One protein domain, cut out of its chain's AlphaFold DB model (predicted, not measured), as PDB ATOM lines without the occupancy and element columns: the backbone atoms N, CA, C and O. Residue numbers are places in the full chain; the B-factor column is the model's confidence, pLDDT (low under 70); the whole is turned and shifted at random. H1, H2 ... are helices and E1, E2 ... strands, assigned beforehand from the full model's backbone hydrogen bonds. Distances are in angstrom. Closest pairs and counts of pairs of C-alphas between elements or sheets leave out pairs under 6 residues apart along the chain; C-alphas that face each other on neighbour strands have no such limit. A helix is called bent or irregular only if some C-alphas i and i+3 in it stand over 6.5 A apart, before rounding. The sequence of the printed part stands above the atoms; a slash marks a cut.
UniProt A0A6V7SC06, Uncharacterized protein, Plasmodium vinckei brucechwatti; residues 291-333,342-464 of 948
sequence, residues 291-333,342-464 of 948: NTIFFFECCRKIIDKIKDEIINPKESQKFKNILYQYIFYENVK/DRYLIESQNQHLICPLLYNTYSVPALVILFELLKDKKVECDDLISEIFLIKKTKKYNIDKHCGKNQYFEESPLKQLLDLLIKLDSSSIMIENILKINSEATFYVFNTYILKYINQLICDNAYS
ATOM      1  N   ASN A 291      -5.119  -9.351 125.635       66.81
ATOM      2  CA  ASN A 291      -5.649  -8.428 124.628       66.81
ATOM      3  C   ASN A 291      -4.629  -7.343 124.240       66.81
ATOM      4  O   ASN A 291      -4.513  -7.012 123.061       66.81
ATOM      5  N   THR A 292      -3.836  -6.850 125.193       70.81
ATOM      6  CA  THR A 292      -2.791  -5.843 124.946       70.81
ATOM      7  C   THR A 292      -1.650  -6.435 124.123       70.81
ATOM      8  O   THR A 292      -1.175  -5.813 123.177       70.81
ATOM      9  N   ILE A 293      -1.246  -7.674 124.415       79.25
ATOM     10  CA  ILE A 293      -0.235  -8.393 123.619       79.25
ATOM     11  C   ILE A 293      -0.714  -8.560 122.171       79.25
ATOM     12  O   ILE A 293       0.015  -8.247 121.231       79.25
ATOM     13  N   PHE A 294      -1.968  -8.985 121.998       84.31
ATOM     14  CA  PHE A 294      -2.576  -9.178 120.685       84.31
ATOM     15  C   PHE A 294      -2.667  -7.881 119.866       84.31
ATOM     16  O   PHE A 294      -2.418  -7.894 118.661       84.31
ATOM     17  N   PHE A 295      -2.978  -6.759 120.522       87.88
ATOM     18  CA  PHE A 295      -2.964  -5.431 119.910       87.88
ATOM     19  C   PHE A 295      -1.605  -5.111 119.275       87.88
ATOM     20  O   PHE A 295      -1.532  -4.847 118.073       87.88
ATOM     21  N   PHE A 296      -0.525  -5.185 120.063       87.25
ATOM     22  CA  PHE A 296       0.820  -4.865 119.578       87.25
ATOM     23  C   PHE A 296       1.273  -5.825 118.474       87.25
ATOM     24  O   PHE A 296       1.901  -5.390 117.509       87.25
ATOM     25  N   GLU A 297       0.930  -7.111 118.574       89.50
ATOM     26  CA  GLU A 297       1.231  -8.099 117.535       89.50
ATOM     27  C   GLU A 297       0.532  -7.765 116.207       89.50
ATOM     28  O   GLU A 297       1.174  -7.750 115.153       89.50
ATOM     29  N   CYS A 298      -0.765  -7.447 116.246       91.69
ATOM     30  CA  CYS A 298      -1.519  -7.048 115.058       91.69
ATOM     31  C   CYS A 298      -0.963  -5.766 114.439       91.69
ATOM     32  O   CYS A 298      -0.753  -5.716 113.228       91.69
ATOM     33  N   CYS A 299      -0.692  -4.740 115.253       92.12
ATOM     34  CA  CYS A 299      -0.124  -3.485 114.769       92.12
ATOM     35  C   CYS A 299       1.231  -3.699 114.088       92.12
ATOM     36  O   CYS A 299       1.420  -3.182 112.991       92.12
ATOM     37  N   ARG A 300       2.133  -4.503 114.670       92.69
ATOM     38  CA  ARG A 300       3.425  -4.841 114.044       92.69
ATOM     39  C   ARG A 300       3.242  -5.505 112.681       92.69
ATOM     40  O   ARG A 300       3.778  -5.010 111.701       92.69
ATOM     41  N   LYS A 301       2.386  -6.529 112.582       95.06
ATOM     42  CA  LYS A 301       2.091  -7.204 111.302       95.06
ATOM     43  C   LYS A 301       1.538  -6.246 110.238       95.06
ATOM     44  O   LYS A 301       1.885  -6.367 109.065       95.06
ATOM     45  N   ILE A 302       0.668  -5.311 110.627       96.00
ATOM     46  CA  ILE A 302       0.124  -4.292 109.715       96.00
ATOM     47  C   ILE A 302       1.230  -3.327 109.270       96.00
ATOM     48  O   ILE A 302       1.335  -3.046 108.077       96.00
ATOM     49  N   ILE A 303       2.055  -2.847 110.206       95.75
ATOM     50  CA  ILE A 303       3.187  -1.950 109.932       95.75
ATOM     51  C   ILE A 303       4.163  -2.602 108.954       95.75
ATOM     52  O   ILE A 303       4.500  -1.976 107.952       95.75
ATOM     53  N   ASP A 304       4.560  -3.852 109.200       95.25
ATOM     54  CA  ASP A 304       5.510  -4.584 108.359       95.25
ATOM     55  C   ASP A 304       4.976  -4.745 106.933       95.25
ATOM     56  O   ASP A 304       5.660  -4.397 105.972       95.25
ATOM     57  N   LYS A 305       3.706  -5.152 106.774       95.88
ATOM     58  CA  LYS A 305       3.075  -5.256 105.448       95.88
ATOM     59  C   LYS A 305       3.037  -3.917 104.715       95.88
ATOM     60  O   LYS A 305       3.336  -3.868 103.524       95.88
ATOM     61  N   ILE A 306       2.662  -2.833 105.399       96.88
ATOM     62  CA  ILE A 306       2.610  -1.490 104.800       96.88
ATOM     63  C   ILE A 306       4.013  -1.025 104.398       96.88
ATOM     64  O   ILE A 306       4.180  -0.493 103.304       96.88
ATOM     65  N   LYS A 307       5.015  -1.241 105.255       95.56
ATOM     66  CA  LYS A 307       6.419  -0.919 104.982       95.56
ATOM     67  C   LYS A 307       6.916  -1.661 103.742       95.56
ATOM     68  O   LYS A 307       7.447  -1.022 102.835       95.56
ATOM     69  N   ASP A 308       6.679  -2.968 103.659       95.06
ATOM     70  CA  ASP A 308       7.069  -3.783 102.504       95.06
ATOM     71  C   ASP A 308       6.416  -3.296 101.202       95.06
ATOM     72  O   ASP A 308       7.085  -3.208 100.172       95.06
ATOM     73  N   GLU A 309       5.137  -2.918 101.247       95.44
ATOM     74  CA  GLU A 309       4.404  -2.381 100.091       95.44
ATOM     75  C   GLU A 309       4.849  -0.960  99.701       95.44
ATOM     76  O   GLU A 309       4.748  -0.578  98.536       95.44
ATOM     77  N   ILE A 310       5.369  -0.161 100.636       94.06
ATOM     78  CA  ILE A 310       5.972   1.145 100.319       94.06
ATOM     79  C   ILE A 310       7.318   0.961  99.620       94.06
ATOM     80  O   ILE A 310       7.586   1.656  98.638       94.06
ATOM     81  N   ILE A 311       8.149   0.034 100.104       91.00
ATOM     82  CA  ILE A 311       9.471  -0.246  99.525       91.00
ATOM     83  C   ILE A 311       9.314  -0.878  98.137       91.00
ATOM     84  O   ILE A 311       9.983  -0.466  97.191       91.00
ATOM     85  N   ASN A 312       8.422  -1.863  98.012       89.81
ATOM     86  CA  ASN A 312       8.204  -2.639  96.795       89.81
ATOM     87  C   ASN A 312       6.701  -2.706  96.470       89.81
ATOM     88  O   ASN A 312       6.065  -3.719  96.775       89.81
ATOM     89  N   PRO A 313       6.122  -1.667  95.837       89.00
ATOM     90  CA  PRO A 313       4.691  -1.616  95.562       89.00
ATOM     91  C   PRO A 313       4.278  -2.710  94.574       89.00
ATOM     92  O   PRO A 313       4.590  -2.643  93.381       89.00
ATOM     93  N   LYS A 314       3.557  -3.723  95.064       90.31
ATOM     94  CA  LYS A 314       3.030  -4.832  94.253       90.31
ATOM     95  C   LYS A 314       1.526  -4.710  94.073       90.31
ATOM     96  O   LYS A 314       1.029  -4.802  92.949       90.31
ATOM     97  N   GLU A 315       0.799  -4.470  95.158       91.25
ATOM     98  CA  GLU A 315      -0.664  -4.399  95.132       91.25
ATOM     99  C   GLU A 315      -1.166  -3.014  94.730       91.25
ATOM    100  O   GLU A 315      -2.046  -2.873  93.875       91.25
ATOM    101  N   SER A 316      -0.567  -1.978  95.310       91.12
ATOM    102  CA  SER A 316      -0.943  -0.580  95.118       91.12
ATOM    103  C   SER A 316      -0.634  -0.070  93.709       91.12
ATOM    104  O   SER A 316      -1.310   0.837  93.228       91.12
ATOM    105  N   GLN A 317       0.312  -0.697  93.001       89.19
ATOM    106  CA  GLN A 317       0.771  -0.312  91.661       89.19
ATOM    107  C   GLN A 317      -0.359  -0.227  90.620       89.19
ATOM    108  O   GLN A 317      -0.276   0.548  89.663       89.19
ATOM    109  N   LYS A 318      -1.449  -0.977  90.821       90.81
ATOM    110  CA  LYS A 318      -2.666  -0.937  89.989       90.81
ATOM    111  C   LYS A 318      -3.345   0.443  89.998       90.81
ATOM    112  O   LYS A 318      -4.058   0.778  89.058       90.81
ATOM    113  N   PHE A 319      -3.091   1.250  91.028       89.94
ATOM    114  CA  PHE A 319      -3.651   2.587  91.237       89.94
ATOM    115  C   PHE A 319      -2.641   3.712  90.965       89.94
ATOM    116  O   PHE A 319      -2.840   4.839  91.423       89.94
ATOM    117  N   LYS A 320      -1.541   3.414  90.262       90.50
ATOM    118  CA  LYS A 320      -0.471   4.384  90.014       90.50
ATOM    119  C   LYS A 320      -0.962   5.621  89.266       90.50
ATOM    120  O   LYS A 320      -1.688   5.528  88.278       90.50
ATOM    121  N   ASN A 321      -0.471   6.774  89.696       88.94
ATOM    122  CA  ASN A 321      -0.544   8.015  88.947       88.94
ATOM    123  C   ASN A 321       0.855   8.360  88.428       88.94
ATOM    124  O   ASN A 321       1.785   8.534  89.210       88.94
ATOM    125  N   ILE A 322       0.997   8.463  87.106       86.31
ATOM    126  CA  ILE A 322       2.281   8.733  86.445       86.31
ATOM    127  C   ILE A 322       2.805  10.129  86.814       86.31
ATOM    128  O   ILE A 322       4.007  10.343  86.803       86.31
ATOM    129  N   LEU A 323       1.936  11.059  87.218       86.56
ATOM    130  CA  LEU A 323       2.355  12.388  87.667       86.56
ATOM    131  C   LEU A 323       2.970  12.386  89.075       86.56
ATOM    132  O   LEU A 323       3.581  13.374  89.469       86.56
ATOM    133  N   TYR A 324       2.786  11.318  89.856       91.12
ATOM    134  CA  TYR A 324       3.263  11.238  91.238       91.12
ATOM    135  C   TYR A 324       4.535  10.400  91.293       91.12
ATOM    136  O   TYR A 324       4.517   9.202  91.583       91.12
ATOM    137  N   GLN A 325       5.644  11.060  90.978       89.44
ATOM    138  CA  GLN A 325       6.973  10.472  90.890       89.44
ATOM    139  C   GLN A 325       8.000  11.346  91.609       89.44
ATOM    140  O   GLN A 325       7.779  12.537  91.820       89.44
ATOM    141  N   TYR A 326       9.130  10.744  91.957       89.31
ATOM    142  CA  TYR A 326      10.335  11.429  92.409       89.31
ATOM    143  C   TYR A 326      11.549  10.844  91.686       89.31
ATOM    144  O   TYR A 326      11.548   9.677  91.297       89.31
ATOM    145  N   ILE A 327      12.598  11.636  91.508       85.31
ATOM    146  CA  ILE A 327      13.824  11.205  90.831       85.31
ATOM    147  C   ILE A 327      14.891  10.871  91.876       85.31
ATOM    148  O   ILE A 327      15.137  11.649  92.800       85.31
ATOM    149  N   PHE A 328      15.529   9.705  91.742       82.31
ATOM    150  CA  PHE A 328      16.637   9.289  92.604       82.31
ATOM    151  C   PHE A 328      17.607   8.345  91.884       82.31
ATOM    152  O   PHE A 328      17.216   7.290  91.389       82.31
ATOM    153  N   TYR A 329      18.891   8.702  91.896       74.81
ATOM    154  CA  TYR A 329      19.959   7.946  91.245       74.81
ATOM    155  C   TYR A 329      20.537   6.897  92.204       74.81
ATOM    156  O   TYR A 329      21.336   7.216  93.085       74.81
ATOM    157  N   GLU A 330      20.134   5.631  92.059       63.34
ATOM    158  CA  GLU A 330      20.593   4.562  92.961       63.34
ATOM    159  C   GLU A 330      22.072   4.213  92.759       63.34
ATOM    160  O   GLU A 330      22.768   3.954  93.745       63.34
ATOM    161  N   ASN A 331      22.563   4.289  91.517       57.22
ATOM    162  CA  ASN A 331      23.938   3.984  91.134       57.22
ATOM    163  C   ASN A 331      24.425   4.954  90.048       57.22
ATOM    164  O   ASN A 331      24.334   4.655  88.858       57.22
ATOM    165  N   VAL A 332      24.979   6.103  90.439       54.72
ATOM    166  CA  VAL A 332      25.780   6.905  89.503       54.72
ATOM    167  C   VAL A 332      27.070   6.121  89.254       54.72
ATOM    168  O   VAL A 332      27.931   6.035  90.135       54.72
ATOM    169  N   LYS A 333      27.194   5.479  88.085       50.03
ATOM    170  CA  LYS A 333      28.474   4.900  87.663       50.03
ATOM    171  C   LYS A 333      29.498   6.036  87.637       50.03
ATOM    172  O   LYS A 333      29.285   7.058  86.993       50.03
ATOM    173  N   ASP A 342      21.802  14.673  77.279       67.62
ATOM    174  CA  ASP A 342      21.284  13.393  77.792       67.62
ATOM    175  C   ASP A 342      20.644  13.506  79.185       67.62
ATOM    176  O   ASP A 342      20.111  12.527  79.715       67.62
ATOM    177  N   ARG A 343      20.626  14.704  79.787       67.25
ATOM    178  CA  ARG A 343      20.061  14.936  81.127       67.25
ATOM    179  C   ARG A 343      18.632  14.407  81.255       67.25
ATOM    180  O   ARG A 343      18.343  13.651  82.176       67.25
ATOM    181  N   TYR A 344      17.749  14.750  80.318       70.00
ATOM    182  CA  TYR A 344      16.350  14.306  80.352       70.00
ATOM    183  C   TYR A 344      16.206  12.789  80.175       70.00
ATOM    184  O   TYR A 344      15.311  12.177  80.760       70.00
ATOM    185  N   LEU A 345      17.105  12.163  79.407       72.69
ATOM    186  CA  LEU A 345      17.137  10.712  79.230       72.69
ATOM    187  C   LEU A 345      17.533  10.027  80.546       72.69
ATOM    188  O   LEU A 345      16.845   9.115  81.005       72.69
ATOM    189  N   ILE A 346      18.583  10.524  81.196       71.38
ATOM    190  CA  ILE A 346      19.069  10.043  82.494       71.38
ATOM    191  C   ILE A 346      18.012  10.255  83.588       71.38
ATOM    192  O   ILE A 346      17.783   9.369  84.411       71.38
ATOM    193  N   GLU A 347      17.315  11.391  83.591       73.56
ATOM    194  CA  GLU A 347      16.189  11.660  84.494       73.56
ATOM    195  C   GLU A 347      15.046  10.666  84.285       73.56
ATOM    196  O   GLU A 347      14.582  10.066  85.256       73.56
ATOM    197  N   SER A 348      14.643  10.420  83.035       75.00
ATOM    198  CA  SER A 348      13.574   9.465  82.715       75.00
ATOM    199  C   SER A 348      13.881   8.042  83.199       75.00
ATOM    200  O   SER A 348      12.988   7.338  83.666       75.00
ATOM    201  N   GLN A 349      15.153   7.633  83.169       77.69
ATOM    202  CA  GLN A 349      15.599   6.316  83.634       77.69
ATOM    203  C   GLN A 349      15.629   6.185  85.164       77.69
ATOM    204  O   GLN A 349      15.673   5.069  85.677       77.69
ATOM    205  N   ASN A 350      15.602   7.301  85.899       81.25
ATOM    206  CA  ASN A 350      15.717   7.344  87.360       81.25
ATOM    207  C   ASN A 350      14.446   7.872  88.047       81.25
ATOM    208  O   ASN A 350      14.497   8.312  89.199       81.25
ATOM    209  N   GLN A 351      13.307   7.829  87.350       85.25
ATOM    210  CA  GLN A 351      11.990   8.138  87.901       85.25
ATOM    211  C   GLN A 351      11.451   6.969  88.729       85.25
ATOM    212  O   GLN A 351      11.261   5.855  88.240       85.25
ATOM    213  N   HIS A 352      11.136   7.251  89.987       88.69
ATOM    214  CA  HIS A 352      10.502   6.327  90.918       88.69
ATOM    215  C   HIS A 352       9.074   6.788  91.187       88.69
ATOM    216  O   HIS A 352       8.827   7.958  91.472       88.69
ATOM    217  N   LEU A 353       8.115   5.869  91.122       90.50
ATOM    218  CA  LEU A 353       6.730   6.175  91.475       90.50
ATOM    219  C   LEU A 353       6.596   6.344  92.990       90.50
ATOM    220  O   LEU A 353       7.133   5.557  93.770       90.50
ATOM    221  N   ILE A 354       5.820   7.341  93.407       93.19
ATOM    222  CA  ILE A 354       5.350   7.425  94.789       93.19
ATOM    223  C   ILE A 354       4.342   6.292  94.998       93.19
ATOM    224  O   ILE A 354       3.440   6.101  94.173       93.19
ATOM    225  N   CYS A 355       4.487   5.547  96.098       94.38
ATOM    226  CA  CYS A 355       3.606   4.425  96.417       94.38
ATOM    227  C   CYS A 355       2.130   4.890  96.437       94.38
ATOM    228  O   CYS A 355       1.782   5.769  97.237       94.38
ATOM    229  N   PRO A 356       1.240   4.314  95.599       94.50
ATOM    230  CA  PRO A 356      -0.161   4.741  95.510       94.50
ATOM    231  C   PRO A 356      -0.947   4.627  96.812       94.50
ATOM    232  O   PRO A 356      -1.933   5.341  97.008       94.50
ATOM    233  N   LEU A 357      -0.479   3.792  97.740       95.81
ATOM    234  CA  LEU A 357      -1.022   3.682  99.088       95.81
ATOM    235  C   LEU A 357      -1.059   5.033  99.834       95.81
ATOM    236  O   LEU A 357      -1.949   5.246 100.658       95.81
ATOM    237  N   LEU A 358      -0.142   5.955  99.516       95.69
ATOM    238  CA  LEU A 358       0.030   7.248 100.189       95.69
ATOM    239  C   LEU A 358      -0.876   8.370  99.649       95.69
ATOM    240  O   LEU A 358      -0.952   9.441 100.257       95.69
ATOM    241  N   TYR A 359      -1.562   8.154  98.522       93.88
ATOM    242  CA  TYR A 359      -2.436   9.163  97.902       93.88
ATOM    243  C   TYR A 359      -3.779   8.644  97.390       93.88
ATOM    244  O   TYR A 359      -4.615   9.433  96.945       93.88
ATOM    245  N   ASN A 360      -4.030   7.338  97.445       93.56
ATOM    246  CA  ASN A 360      -5.309   6.782  97.034       93.56
ATOM    247  C   ASN A 360      -6.439   7.188  98.005       93.56
ATOM    248  O   ASN A 360      -6.309   7.123  99.228       93.56
ATOM    249  N   THR A 361      -7.583   7.586  97.441       90.25
ATOM    250  CA  THR A 361      -8.748   8.107  98.178       90.25
ATOM    251  C   THR A 361      -9.315   7.133  99.218       90.25
ATOM    252  O   THR A 361      -9.892   7.577 100.210       90.25
ATOM    253  N   TYR A 362      -9.163   5.821  99.019       91.12
ATOM    254  CA  TYR A 362      -9.659   4.803  99.945       91.12
ATOM    255  C   TYR A 362      -8.618   4.385 100.980       91.12
ATOM    256  O   TYR A 362      -8.987   4.155 102.134       91.12
ATOM    257  N   SER A 363      -7.334   4.334 100.614       94.62
ATOM    258  CA  SER A 363      -6.294   3.875 101.537       94.62
ATOM    259  C   SER A 363      -5.905   4.915 102.572       94.62
ATOM    260  O   SER A 363      -5.756   4.592 103.753       94.62
ATOM    261  N   VAL A 364      -5.790   6.176 102.157       94.69
ATOM    262  CA  VAL A 364      -5.306   7.258 103.014       94.69
ATOM    263  C   VAL A 364      -6.159   7.436 104.281       94.69
ATOM    264  O   VAL A 364      -5.582   7.507 105.364       94.69
ATOM    265  N   PRO A 365      -7.508   7.417 104.238       91.94
ATOM    266  CA  PRO A 365      -8.322   7.483 105.454       91.94
ATOM    267  C   PRO A 365      -8.088   6.341 106.453       91.94
ATOM    268  O   PRO A 365      -8.266   6.543 107.654       91.94
ATOM    269  N   ALA A 366      -7.728   5.141 105.985       93.06
ATOM    270  CA  ALA A 366      -7.385   4.024 106.864       93.06
ATOM    271  C   ALA A 366      -5.997   4.217 107.490       93.06
ATOM    272  O   ALA A 366      -5.846   4.014 108.694       93.06
ATOM    273  N   LEU A 367      -5.021   4.692 106.710       95.88
ATOM    274  CA  LEU A 367      -3.693   5.052 107.215       95.88
ATOM    275  C   LEU A 367      -3.748   6.177 108.251       95.88
ATOM    276  O   LEU A 367      -3.052   6.108 109.255       95.88
ATOM    277  N   VAL A 368      -4.601   7.183 108.050       93.31
ATOM    278  CA  VAL A 368      -4.818   8.266 109.023       93.31
ATOM    279  C   VAL A 368      -5.213   7.705 110.391       93.31
ATOM    280  O   VAL A 368      -4.613   8.078 111.393       93.31
ATOM    281  N   ILE A 369      -6.174   6.777 110.431       91.44
ATOM    282  CA  ILE A 369      -6.621   6.154 111.687       91.44
ATOM    283  C   ILE A 369      -5.532   5.257 112.274       91.44
ATOM    284  O   ILE A 369      -5.373   5.220 113.491       91.44
ATOM    285  N   LEU A 370      -4.763   4.562 111.429       94.94
ATOM    286  CA  LEU A 370      -3.605   3.804 111.886       94.94
ATOM    287  C   LEU A 370      -2.597   4.731 112.577       94.94
ATOM    288  O   LEU A 370      -2.253   4.473 113.719       94.94
ATOM    289  N   PHE A 371      -2.165   5.829 111.955       94.75
ATOM    290  CA  PHE A 371      -1.202   6.749 112.570       94.75
ATOM    291  C   PHE A 371      -1.748   7.458 113.813       94.75
ATOM    292  O   PHE A 371      -1.005   7.630 114.777       94.75
ATOM    293  N   GLU A 372      -3.039   7.805 113.839       90.69
ATOM    294  CA  GLU A 372      -3.705   8.311 115.047       90.69
ATOM    295  C   GLU A 372      -3.597   7.292 116.194       90.69
ATOM    296  O   GLU A 372      -3.215   7.643 117.309       90.69
ATOM    297  N   LEU A 373      -3.846   6.014 115.901       89.75
ATOM    298  CA  LEU A 373      -3.738   4.921 116.859       89.75
ATOM    299  C   LEU A 373      -2.292   4.671 117.316       89.75
ATOM    300  O   LEU A 373      -2.053   4.505 118.512       89.75
ATOM    301  N   LEU A 374      -1.333   4.648 116.385       91.56
ATOM    302  CA  LEU A 374       0.089   4.452 116.693       91.56
ATOM    303  C   LEU A 374       0.609   5.569 117.606       91.56
ATOM    304  O   LEU A 374       1.337   5.289 118.556       91.56
ATOM    305  N   LYS A 375       0.177   6.812 117.370       89.38
ATOM    306  CA  LYS A 375       0.473   7.957 118.232       89.38
ATOM    307  C   LYS A 375      -0.156   7.801 119.618       89.38
ATOM    308  O   LYS A 375       0.557   7.843 120.618       89.38
ATOM    309  N   ASP A 376      -1.476   7.620 119.677       85.69
ATOM    310  CA  ASP A 376      -2.238   7.598 120.929       85.69
ATOM    311  C   ASP A 376      -1.785   6.451 121.852       85.69
ATOM    312  O   ASP A 376      -1.731   6.619 123.070       85.69
ATOM    313  N   LYS A 377      -1.415   5.295 121.279       84.44
ATOM    314  CA  LYS A 377      -0.920   4.113 122.009       84.44
ATOM    315  C   LYS A 377       0.610   3.992 122.055       84.44
ATOM    316  O   LYS A 377       1.111   2.978 122.537       84.44
ATOM    317  N   LYS A 378       1.351   5.012 121.599       87.50
ATOM    318  CA  LYS A 378       2.829   5.078 121.601       87.50
ATOM    319  C   LYS A 378       3.498   3.828 121.005       87.50
ATOM    320  O   LYS A 378       4.443   3.283 121.571       87.50
ATOM    321  N   VAL A 379       2.984   3.351 119.875       88.50
ATOM    322  CA  VAL A 379       3.543   2.203 119.152       88.50
ATOM    323  C   VAL A 379       4.751   2.659 118.332       88.50
ATOM    324  O   VAL A 379       4.666   3.616 117.562       88.50
ATOM    325  N   GLU A 380       5.870   1.950 118.467       89.19
ATOM    326  CA  GLU A 380       7.087   2.205 117.696       89.19
ATOM    327  C   GLU A 380       6.849   1.977 116.193       89.19
ATOM    328  O   GLU A 380       6.404   0.909 115.773       89.19
ATOM    329  N   CYS A 381       7.122   3.000 115.380       93.50
ATOM    330  CA  CYS A 381       6.915   2.962 113.930       93.50
ATOM    331  C   CYS A 381       7.916   3.826 113.140       93.50
ATOM    332  O   CYS A 381       7.653   4.166 111.986       93.50
ATOM    333  N   ASP A 382       9.065   4.170 113.735       93.00
ATOM    334  CA  ASP A 382      10.057   5.067 113.118       93.00
ATOM    335  C   ASP A 382      10.576   4.530 111.777       93.00
ATOM    336  O   ASP A 382      10.652   5.264 110.796       93.00
ATOM    337  N   ASP A 383      10.793   3.217 111.694       93.62
ATOM    338  CA  ASP A 383      11.151   2.502 110.469       93.62
ATOM    339  C   ASP A 383      10.161   2.751 109.321       93.62
ATOM    340  O   ASP A 383      10.563   3.060 108.201       93.62
ATOM    341  N   LEU A 384       8.858   2.644 109.593       96.38
ATOM    342  CA  LEU A 384       7.815   2.890 108.597       96.38
ATOM    343  C   LEU A 384       7.813   4.359 108.164       96.38
ATOM    344  O   LEU A 384       7.739   4.648 106.971       96.38
ATOM    345  N   ILE A 385       7.917   5.287 109.117       96.69
ATOM    346  CA  ILE A 385       7.964   6.729 108.838       96.69
ATOM    347  C   ILE A 385       9.205   7.070 107.993       96.69
ATOM    348  O   ILE A 385       9.117   7.850 107.042       96.69
ATOM    349  N   SER A 386      10.342   6.445 108.294       96.12
ATOM    350  CA  SER A 386      11.607   6.587 107.572       96.12
ATOM    351  C   SER A 386      11.500   6.138 106.114       96.12
ATOM    352  O   SER A 386      12.006   6.832 105.225       96.12
ATOM    353  N   GLU A 387      10.793   5.035 105.847       95.94
ATOM    354  CA  GLU A 387      10.520   4.574 104.480       95.94
ATOM    355  C   GLU A 387       9.481   5.458 103.767       95.94
ATOM    356  O   GLU A 387       9.705   5.830 102.616       95.94
ATOM    357  N   ILE A 388       8.404   5.891 104.446       96.31
ATOM    358  CA  ILE A 388       7.414   6.832 103.879       96.31
ATOM    359  C   ILE A 388       8.099   8.106 103.399       96.31
ATOM    360  O   ILE A 388       7.852   8.546 102.281       96.31
ATOM    361  N   PHE A 389       8.960   8.692 104.230       96.31
ATOM    362  CA  PHE A 389       9.649   9.947 103.935       96.31
ATOM    363  C   PHE A 389      10.969   9.774 103.179       96.31
ATOM    364  O   PHE A 389      11.683  10.754 102.960       96.31
ATOM    365  N   LEU A 390      11.307   8.556 102.744       94.88
ATOM    366  CA  LEU A 390      12.518   8.274 101.969       94.88
ATOM    367  C   LEU A 390      13.792   8.802 102.662       94.88
ATOM    368  O   LEU A 390      14.700   9.338 102.009       94.88
ATOM    369  N   ILE A 391      13.879   8.686 103.991       94.56
ATOM    370  CA  ILE A 391      14.948   9.308 104.790       94.56
ATOM    371  C   ILE A 391      16.309   8.725 104.424       94.56
ATOM    372  O   ILE A 391      17.257   9.478 104.205       94.56
ATOM    373  N   LYS A 392      16.420   7.398 104.286       91.50
ATOM    374  CA  LYS A 392      17.675   6.736 103.881       91.50
ATOM    375  C   LYS A 392      18.151   7.212 102.503       91.50
ATOM    376  O   LYS A 392      19.317   7.583 102.356       91.50
ATOM    377  N   LYS A 393      17.244   7.281 101.515       90.38
ATOM    378  CA  LYS A 393      17.545   7.801 100.166       90.38
ATOM    379  C   LYS A 393      17.980   9.269 100.221       90.38
ATOM    380  O   LYS A 393      18.947   9.654  99.570       90.38
ATOM    381  N   THR A 394      17.338  10.073 101.064       91.31
ATOM    382  CA  THR A 394      17.673  11.493 101.258       91.31
ATOM    383  C   THR A 394      19.029  11.695 101.942       91.31
ATOM    384  O   THR A 394      19.809  12.541 101.505       91.31
ATOM    385  N   LYS A 395      19.364  10.892 102.963       90.81
ATOM    386  CA  LYS A 395      20.693  10.897 103.598       90.81
ATOM    387  C   LYS A 395      21.783  10.556 102.572       90.81
ATOM    388  O   LYS A 395      22.753  11.303 102.468       90.81
ATOM    389  N   LYS A 396      21.588   9.507 101.757       88.44
ATOM    390  CA  LYS A 396      22.511   9.146 100.662       88.44
ATOM    391  C   LYS A 396      22.660  10.277  99.637       88.44
ATOM    392  O   LYS A 396      23.782  10.671  99.338       88.44
ATOM    393  N   TYR A 397      21.548  10.860  99.182       86.69
ATOM    394  CA  TYR A 397      21.554  12.004  98.262       86.69
ATOM    395  C   TYR A 397      22.402  13.173  98.785       86.69
ATOM    396  O   TYR A 397      23.216  13.715  98.040       86.69
ATOM    397  N   ASN A 398      22.241  13.546 100.059       84.94
ATOM    398  CA  ASN A 398      22.995  14.651 100.652       84.94
ATOM    399  C   ASN A 398      24.500  14.344 100.727       84.94
ATOM    400  O   ASN A 398      25.304  15.216 100.408       84.94
ATOM    401  N   ILE A 399      24.886  13.114 101.091       84.81
ATOM    402  CA  ILE A 399      26.295  12.682 101.103       84.81
ATOM    403  C   ILE A 399      26.892  12.785  99.696       84.81
ATOM    404  O   ILE A 399      27.932  13.413  99.509       84.81
ATOM    405  N   ASP A 400      26.214  12.229  98.693       80.31
ATOM    406  CA  ASP A 400      26.698  12.239  97.311       80.31
ATOM    407  C   ASP A 400      26.767  13.661  96.729       80.31
ATOM    408  O   ASP A 400      27.695  13.974  95.978       80.31
ATOM    409  N   LYS A 401      25.844  14.550  97.123       80.25
ATOM    410  CA  LYS A 401      25.877  15.977  96.774       80.25
ATOM    411  C   LYS A 401      27.087  16.684  97.389       80.25
ATOM    412  O   LYS A 401      27.791  17.396  96.678       80.25
ATOM    413  N   HIS A 402      27.377  16.455  98.671       79.56
ATOM    414  CA  HIS A 402      28.562  17.020  99.329       79.56
ATOM    415  C   HIS A 402      29.879  16.481  98.755       79.56
ATOM    416  O   HIS A 402      30.852  17.223  98.668       79.56
ATOM    417  N   CYS A 403      29.911  15.221  98.315       75.19
ATOM    418  CA  CYS A 403      31.071  14.628  97.650       75.19
ATOM    419  C   CYS A 403      31.216  15.019  96.165       75.19
ATOM    420  O   CYS A 403      32.080  14.460  95.490       75.19
ATOM    421  N   GLY A 404      30.364  15.903  95.630       66.81
ATOM    422  CA  GLY A 404      30.411  16.341  94.229       66.81
ATOM    423  C   GLY A 404      30.005  15.277  93.199       66.81
ATOM    424  O   GLY A 404      30.260  15.455  92.013       66.81
ATOM    425  N   LYS A 405      29.382  14.170  93.631       63.03
ATOM    426  CA  LYS A 405      28.976  13.050  92.760       63.03
ATOM    427  C   LYS A 405      27.613  13.260  92.098       63.03
ATOM    428  O   LYS A 405      27.362  12.696  91.041       63.03
ATOM    429  N   ASN A 406      26.738  14.058  92.712       57.41
ATOM    430  CA  ASN A 406      25.418  14.397  92.178       57.41
ATOM    431  C   ASN A 406      25.438  15.810  91.579       57.41
ATOM    432  O   ASN A 406      25.220  16.782  92.298       57.41
ATOM    433  N   GLN A 407      25.692  15.920  90.271       54.19
ATOM    434  CA  GLN A 407      25.689  17.202  89.548       54.19
ATOM    435  C   GLN A 407      24.327  17.548  88.909       54.19
ATOM    436  O   GLN A 407      24.125  18.678  88.480       54.19
ATOM    437  N   TYR A 408      23.377  16.603  88.870       58.00
ATOM    438  CA  TYR A 408      22.233  16.680  87.949       58.00
ATOM    439  C   TYR A 408      20.888  17.117  88.562       58.00
ATOM    440  O   TYR A 408      20.004  17.533  87.816       58.00
ATOM    441  N   PHE A 409      20.712  17.087  89.891       61.81
ATOM    442  CA  PHE A 409      19.462  17.531  90.532       61.81
ATOM    443  C   PHE A 409      19.684  18.423  91.754       61.81
ATOM    444  O   PHE A 409      20.529  18.145  92.604       61.81
ATOM    445  N   GLU A 410      18.883  19.488  91.859       66.19
ATOM    446  CA  GLU A 410      18.943  20.428  92.983       66.19
ATOM    447  C   GLU A 410      18.169  19.925  94.213       66.19
ATOM    448  O   GLU A 410      18.611  20.128  95.353       66.19
ATOM    449  N   GLU A 411      17.055  19.220  93.998       83.25
ATOM    450  CA  GLU A 411      16.070  18.878  95.029       83.25
ATOM    451  C   GLU A 411      16.196  17.444  95.556       83.25
ATOM    452  O   GLU A 411      16.325  16.489  94.795       83.25
ATOM    453  N   SER A 412      16.110  17.281  96.879       89.06
ATOM    454  CA  SER A 412      16.194  15.966  97.521       89.06
ATOM    455  C   SER A 412      14.926  15.120  97.319       89.06
ATOM    456  O   SER A 412      13.837  15.687  97.187       89.06
ATOM    457  N   PRO A 413      15.017  13.774  97.390       91.38
ATOM    458  CA  PRO A 413      13.850  12.889  97.279       91.38
ATOM    459  C   PRO A 413      12.731  13.219  98.275       91.38
ATOM    460  O   PRO A 413      11.564  13.279  97.896       91.38
ATOM    461  N   LEU A 414      13.087  13.507  99.536       94.81
ATOM    462  CA  LEU A 414      12.140  13.953 100.562       94.81
ATOM    463  C   LEU A 414      11.360  15.203 100.132       94.81
ATOM    464  O   LEU A 414      10.149  15.268 100.340       94.81
ATOM    465  N   LYS A 415      12.046  16.196  99.548       93.56
ATOM    466  CA  LYS A 415      11.407  17.442  99.112       93.56
ATOM    467  C   LYS A 415      10.410  17.168  97.986       93.56
ATOM    468  O   LYS A 415       9.257  17.564  98.107       93.56
ATOM    469  N   GLN A 416      10.837  16.436  96.956       92.88
ATOM    470  CA  GLN A 416       9.993  16.082  95.808       92.88
ATOM    471  C   GLN A 416       8.726  15.323  96.247       92.88
ATOM    472  O   GLN A 416       7.623  15.627  95.796       92.88
ATOM    473  N   LEU A 417       8.867  14.378  97.183       95.38
ATOM    474  CA  LEU A 417       7.749  13.635  97.765       95.38
ATOM    475  C   LEU A 417       6.770  14.552  98.518       95.38
ATOM    476  O   LEU A 417       5.557  14.489  98.296       95.38
ATOM    477  N   LEU A 418       7.278  15.373  99.440       95.25
ATOM    478  CA  LEU A 418       6.434  16.195 100.308       95.25
ATOM    479  C   LEU A 418       5.767  17.344  99.557       95.25
ATOM    480  O   LEU A 418       4.596  17.607  99.821       95.25
ATOM    481  N   ASP A 419       6.440  17.954  98.580       92.00
ATOM    482  CA  ASP A 419       5.867  19.019  97.748       92.00
ATOM    483  C   ASP A 419       4.644  18.554  96.948       92.00
ATOM    484  O   ASP A 419       3.802  19.386  96.596       92.00
ATOM    485  N   LEU A 420       4.519  17.244  96.711       93.06
ATOM    486  CA  LEU A 420       3.328  16.609  96.160       93.06
ATOM    487  C   LEU A 420       2.326  16.252  97.265       93.06
ATOM    488  O   LEU A 420       1.217  16.789  97.282       93.06
ATOM    489  N   LEU A 421       2.694  15.373  98.203       95.06
ATOM    490  CA  LEU A 421       1.741  14.783  99.155       95.06
ATOM    491  C   LEU A 421       1.098  15.810 100.095       95.06
ATOM    492  O   LEU A 421      -0.090  15.700 100.392       95.06
ATOM    493  N   ILE A 422       1.834  16.830 100.542       94.38
ATOM    494  CA  ILE A 422       1.298  17.821 101.489       94.38
ATOM    495  C   ILE A 422       0.294  18.786 100.840       94.38
ATOM    496  O   ILE A 422      -0.463  19.460 101.537       94.38
ATOM    497  N   LYS A 423       0.275  18.854  99.502       90.44
ATOM    498  CA  LYS A 423      -0.629  19.709  98.714       90.44
ATOM    499  C   LYS A 423      -1.876  18.970  98.218       90.44
ATOM    500  O   LYS A 423      -2.753  19.611  97.638       90.44
ATOM    501  N   LEU A 424      -1.967  17.655  98.431       90.31
ATOM    502  CA  LEU A 424      -3.147  16.847  98.113       90.31
ATOM    503  C   LEU A 424      -4.099  16.803  99.313       90.31
ATOM    504  O   LEU A 424      -3.652  16.610 100.438       90.31
ATOM    505  N   ASP A 425      -5.410  16.901  99.069       86.75
ATOM    506  CA  ASP A 425      -6.446  16.922 100.116       86.75
ATOM    507  C   ASP A 425      -6.292  15.760 101.118       86.75
ATOM    508  O   ASP A 425      -5.931  15.967 102.277       86.75
ATOM    509  N   SER A 426      -6.444  14.512 100.665       86.25
ATOM    510  CA  SER A 426      -6.390  13.350 101.561       86.25
ATOM    511  C   SER A 426      -4.998  13.114 102.152       86.25
ATOM    512  O   SER A 426      -4.874  12.885 103.356       86.25
ATOM    513  N   SER A 427      -3.943  13.169 101.330       94.19
ATOM    514  CA  SER A 427      -2.574  12.895 101.790       94.19
ATOM    515  C   SER A 427      -2.081  13.929 102.795       94.19
ATOM    516  O   SER A 427      -1.375  13.551 103.726       94.19
ATOM    517  N   SER A 428      -2.495  15.197 102.681       94.25
ATOM    518  CA  SER A 428      -2.126  16.241 103.642       94.25
ATOM    519  C   SER A 428      -2.558  15.888 105.070       94.25
ATOM    520  O   SER A 428      -1.766  16.034 105.997       94.25
ATOM    521  N   ILE A 429      -3.750  15.304 105.241       90.94
ATOM    522  CA  ILE A 429      -4.268  14.844 106.542       90.94
ATOM    523  C   ILE A 429      -3.419  13.692 107.092       90.94
ATOM    524  O   ILE A 429      -3.172  13.607 108.295       90.94
ATOM    525  N   MET A 430      -2.952  12.787 106.231       94.69
ATOM    526  CA  MET A 430      -2.045  11.717 106.651       94.69
ATOM    527  C   MET A 430      -0.689  12.275 107.076       94.69
ATOM    528  O   MET A 430      -0.223  11.931 108.158       94.69
ATOM    529  N   ILE A 431      -0.092  13.168 106.278       96.31
ATOM    530  CA  ILE A 431       1.171  13.829 106.629       96.31
ATOM    531  C   ILE A 431       1.034  14.571 107.960       96.31
ATOM    532  O   ILE A 431       1.899  14.428 108.817       96.31
ATOM    533  N   GLU A 432      -0.069  15.287 108.181       94.00
ATOM    534  CA  GLU A 432      -0.362  15.944 109.458       94.00
ATOM    535  C   GLU A 432      -0.303  14.972 110.643       94.00
ATOM    536  O   GLU A 432       0.322  15.278 111.655       94.00
ATOM    537  N   ASN A 433      -0.937  13.803 110.531       91.94
ATOM    538  CA  ASN A 433      -0.957  12.826 111.619       91.94
ATOM    539  C   ASN A 433       0.399  12.150 111.826       91.94
ATOM    540  O   ASN A 433       0.773  11.921 112.972       91.94
ATOM    541  N   ILE A 434       1.150  11.891 110.750       95.94
ATOM    542  CA  ILE A 434       2.508  11.342 110.845       95.94
ATOM    543  C   ILE A 434       3.436  12.341 111.540       95.94
ATOM    544  O   ILE A 434       4.145  11.957 112.462       95.94
ATOM    545  N   LEU A 435       3.408  13.625 111.159       95.12
ATOM    546  CA  LEU A 435       4.263  14.658 111.763       95.12
ATOM    547  C   LEU A 435       4.032  14.816 113.273       95.12
ATOM    548  O   LEU A 435       4.954  15.172 113.996       95.12
ATOM    549  N   LYS A 436       2.823  14.520 113.762       92.31
ATOM    550  CA  LYS A 436       2.465  14.569 115.191       92.31
ATOM    551  C   LYS A 436       2.978  13.374 116.008       92.31
ATOM    552  O   LYS A 436       2.727  13.328 117.215       92.31
ATOM    553  N   ILE A 437       3.633  12.396 115.382       92.00
ATOM    554  CA  ILE A 437       4.269  11.268 116.070       92.00
ATOM    555  C   ILE A 437       5.663  11.702 116.517       92.00
ATOM    556  O   ILE A 437       6.462  12.180 115.714       92.00
ATOM    557  N   ASN A 438       5.962  11.515 117.801       88.31
ATOM    558  CA  ASN A 438       7.296  11.777 118.330       88.31
ATOM    559  C   ASN A 438       8.252  10.658 117.888       88.31
ATOM    560  O   ASN A 438       8.189   9.550 118.423       88.31
ATOM    561  N   SER A 439       9.077  10.928 116.876       90.88
ATOM    562  CA  SER A 439       9.998   9.963 116.274       90.88
ATOM    563  C   SER A 439      11.251  10.673 115.741       90.88
ATOM    564  O   SER A 439      11.227  11.870 115.441       90.88
ATOM    565  N   GLU A 440      12.367   9.953 115.604       92.06
ATOM    566  CA  GLU A 440      13.593  10.526 115.025       92.06
ATOM    567  C   GLU A 440      13.359  10.928 113.560       92.06
ATOM    568  O   GLU A 440      13.790  11.994 113.107       92.06
ATOM    569  N   ALA A 441      12.614  10.106 112.821       93.69
ATOM    570  CA  ALA A 441      12.242  10.358 111.441       93.69
ATOM    571  C   ALA A 441      11.431  11.658 111.270       93.69
ATOM    572  O   ALA A 441      11.726  12.443 110.363       93.69
ATOM    573  N   THR A 442      10.452  11.939 112.138       93.75
ATOM    574  CA  THR A 442       9.672  13.190 112.071       93.75
ATOM    575  C   THR A 442      10.527  14.409 112.416       93.75
ATOM    576  O   THR A 442      10.439  15.433 111.729       93.75
ATOM    577  N   PHE A 443      11.443  14.285 113.381       93.31
ATOM    578  CA  PHE A 443      12.418  15.333 113.698       93.31
ATOM    579  C   PHE A 443      13.394  15.605 112.538       93.31
ATOM    580  O   PHE A 443      13.711  16.758 112.226       93.31
ATOM    581  N   TYR A 444      13.830  14.567 111.820       94.88
ATOM    582  CA  TYR A 444      14.649  14.722 110.615       94.88
ATOM    583  C   TYR A 444      13.911  15.497 109.513       94.88
ATOM    584  O   TYR A 444      14.495  16.389 108.882       94.88
ATOM    585  N   VAL A 445      12.629  15.187 109.289       96.06
ATOM    586  CA  VAL A 445      11.773  15.905 108.328       96.06
ATOM    587  C   VAL A 445      11.594  17.362 108.738       96.06
ATOM    588  O   VAL A 445      11.682  18.252 107.886       96.06
ATOM    589  N   PHE A 446      11.413  17.622 110.032       95.31
ATOM    590  CA  PHE A 446      11.340  18.979 110.553       95.31
ATOM    591  C   PHE A 446      12.585  19.800 110.181       95.31
ATOM    592  O   PHE A 446      12.458  20.848 109.546       95.31
ATOM    593  N   ASN A 447      13.783  19.293 110.478       93.38
ATOM    594  CA  ASN A 447      15.039  20.007 110.217       93.38
ATOM    595  C   ASN A 447      15.377  20.132 108.724       93.38
ATOM    596  O   ASN A 447      15.902  21.152 108.273       93.38
ATOM    597  N   THR A 448      15.099  19.089 107.939       92.12
ATOM    598  CA  THR A 448      15.561  19.009 106.544       92.12
ATOM    599  C   THR A 448      14.592  19.662 105.563       92.12
ATOM    600  O   THR A 448      15.036  20.184 104.537       92.12
ATOM    601  N   TYR A 449      13.292  19.646 105.865       94.62
ATOM    602  CA  TYR A 449      12.238  20.137 104.980       94.62
ATOM    603  C   TYR A 449      11.443  21.283 105.610       94.62
ATOM    604  O   TYR A 449      11.499  22.399 105.094       94.62
ATOM    605  N   ILE A 450      10.755  21.052 106.736       95.25
ATOM    606  CA  ILE A 450       9.825  22.048 107.302       95.25
ATOM    607  C   ILE A 450      10.551  23.363 107.582       95.25
ATOM    608  O   ILE A 450      10.121  24.402 107.094       95.25
ATOM    609  N   LEU A 451      11.685  23.321 108.283       94.69
ATOM    610  CA  LEU A 451      12.447  24.510 108.660       94.69
ATOM    611  C   LEU A 451      12.881  25.349 107.443       94.69
ATOM    612  O   LEU A 451      12.823  26.575 107.489       94.69
ATOM    613  N   LYS A 452      13.281  24.695 106.346       93.25
ATOM    614  CA  LYS A 452      13.777  25.362 105.130       93.25
ATOM    615  C   LYS A 452      12.656  25.942 104.265       93.25
ATOM    616  O   LYS A 452      12.866  26.954 103.604       93.25
ATOM    617  N   TYR A 453      11.482  25.312 104.265       93.75
ATOM    618  CA  TYR A 453      10.377  25.642 103.354       93.75
ATOM    619  C   TYR A 453       9.126  26.178 104.068       93.75
ATOM    620  O   TYR A 453       8.084  26.348 103.436       93.75
ATOM    621  N   ILE A 454       9.209  26.501 105.363       94.81
ATOM    622  CA  ILE A 454       8.059  26.890 106.197       94.81
ATOM    623  C   ILE A 454       7.217  28.023 105.587       94.81
ATOM    624  O   ILE A 454       5.990  27.953 105.586       94.81
ATOM    625  N   ASN A 455       7.854  29.034 104.991       93.75
ATOM    626  CA  ASN A 455       7.147  30.161 104.373       93.75
ATOM    627  C   ASN A 455       6.308  29.738 103.160       93.75
ATOM    628  O   ASN A 455       5.164  30.178 103.032       93.75
ATOM    629  N   GLN A 456       6.850  28.861 102.308       92.75
ATOM    630  CA  GLN A 456       6.147  28.300 101.148       92.75
ATOM    631  C   GLN A 456       4.997  27.399 101.608       92.75
ATOM    632  O   GLN A 456       3.862  27.545 101.156       92.75
ATOM    633  N   LEU A 457       5.252  26.540 102.601       93.31
ATOM    634  CA  LEU A 457       4.245  25.654 103.189       93.31
ATOM    635  C   LEU A 457       3.047  26.418 103.768       93.31
ATOM    636  O   LEU A 457       1.909  25.972 103.629       93.31
ATOM    637  N   ILE A 458       3.277  27.577 104.383       93.44
ATOM    638  CA  ILE A 458       2.212  28.424 104.938       93.44
ATOM    639  C   ILE A 458       1.458  29.193 103.840       93.44
ATOM    640  O   ILE A 458       0.241  29.400 103.937       93.44
ATOM    641  N   CYS A 459       2.158  29.667 102.810       87.94
ATOM    642  CA  CYS A 459       1.606  30.681 101.914       87.94
ATOM    643  C   CYS A 459       1.073  30.138 100.587       87.94
ATOM    644  O   CYS A 459       0.086  30.689 100.090       87.94
ATOM    645  N   ASP A 460       1.661  29.073 100.046       86.88
ATOM    646  CA  ASP A 460       1.459  28.693  98.644       86.88
ATOM    647  C   ASP A 460       0.240  27.786  98.431       86.88
ATOM    648  O   ASP A 460      -0.394  27.836  97.378       86.88
ATOM    649  N   ASN A 461      -0.133  26.969  99.423       89.75
ATOM    650  CA  ASN A 461      -1.245  26.023  99.310       89.75
ATOM    651  C   ASN A 461      -2.110  25.984 100.586       89.75
ATOM    652  O   ASN A 461      -1.630  26.158 101.707       89.75
ATOM    653  N   ALA A 462      -3.424  25.799 100.420       89.81
ATOM    654  CA  ALA A 462      -4.376  25.793 101.531       89.81
ATOM    655  C   ALA A 462      -4.255  24.541 102.419       89.81
ATOM    656  O   ALA A 462      -4.361  24.665 103.639       89.81
ATOM    657  N   TYR A 463      -4.001  23.370 101.829       92.62
ATOM    658  CA  TYR A 463      -3.829  22.110 102.552       92.62
ATOM    659  C   TYR A 463      -2.530  22.117 103.350       92.62
ATOM    660  O   TYR A 463      -2.561  21.883 104.553       92.62
ATOM    661  N   SER A 464      -1.408  22.513 102.742       93.50
ATOM    662  CA  SER A 464      -0.136  22.633 103.465       93.50
ATOM    663  C   SER A 464      -0.212  23.653 104.604       93.50
ATOM    664  O   SER A 464       0.289  23.398 105.698       93.50
TER     665      SER A 464
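What this domain is: This is residues 291 to 333 and 342 to 464 of the 948 residues of an uncharacterized protein of Plasmodium vinckei brucechwatti (UniProt A0A6V7SC06). A small ribbon of two strands, E1 and E2, packs through E1 on H7 at one side of an elongated body of helices, in which H5 and H7 lie nearest the middle. H4 and H8 run side by side, the kinked H9 covers the body on the side away from H1, and H1 and H3 reach to opposite ends of the longest axis. The 166 printed residues hold nine named helices and two named strands, in the order H1 H2 E1 H3 E2 H4 H5 H6 H7 H8 H9; the sheet, E1 - E2, is antiparallel and the class is mostly helix. The whole is compact, with a radius of gyration of the C-alphas of 16.4 A, and spans 57 by 36 by 30 A.

Where its parts are: E1 is residues 325 to 327 and E2 residues 351 to 353; C-alpha 325 is at (6.973, 10.472, 90.890). H1, residues 291 to 311, is 30.4 A long and begins at C-alpha 291 (-5.649, -8.428, 124.628). H2 is residues 316 to 319, H3 342 to 349 and H5 382 to 388. H4, 363 to 376, is 20.2 A long; H6, 391 to 402, 16.6 A; H7, 413 to 421, 12.4 A; H8, 425 to 435, 16.0 A. H9, 440 to 459, is 26.9 A long and ends at C-alpha 459 (1.606, 30.681, 101.914). H9 is irregular, with C-alphas 452 and 455 8.2 A apart, and has a kink of 78 degrees near residue 452.

How they stand to each other: E1 and E2 are antiparallel neighbours; N 326 and O 352 are within hydrogen-bond range at 2.8 A. The closest C-alphas of E1 and H7, Tyr 326 and Gln 416, are 5.8 A apart; those of E1 and H3, Ile 327 and Glu 347, 6.8 A. H7 touches H6 (Pro 413 and Thr 394, closest C-alphas 5.7 A) at a steep tilt of 50 degrees, opposite ways. H7 and H8 only just touch, only at the corner, with 3 pairs of C-alphas within 8 A; Leu 421 and Ser 427 are closest, 5.4 A. H8 touches H4 at a shallow tilt of 21 degrees, the same way; the closest C-alphas, Met 430 and Val 368, are 5.0 A apart. H5 touches H9 through residues 440 to 442 of H9 alone, with C-alphas Ser 386 and Ala 441 closest at 5.4 A. H1 touches H5 with its residues 303 to 311 alone, closest at C-alphas Lys 307 and Leu 384, 5.4 A, at a shallow tilt of 33 degrees, only just short of steep, the same way. H2 is close to H1 but not clearly touching: C-alphas Ser 316 and Glu 309 are closest, 7.5 A. Each O i to N i+4 pair is within hydrogen-bond range in H1, H3, H4, H5 and H6, against 4 of 5 in H7, 6 of 7 in H8 and 12 of 16 in H9; H2 is too short for one.

The domain as a whole: The farthest C-alphas, Asn 291 and Asp 342, are 58.3 A apart. Residues 334 to 341 are not printed; C-alphas 333 and 342 are 14.9 A apart across this cut. Of the links printed whole, none is long. The mean pLDDT of the printed part is 88.0, with 291, 330 to 333, 342 to 343 and 404 to 410 under 70.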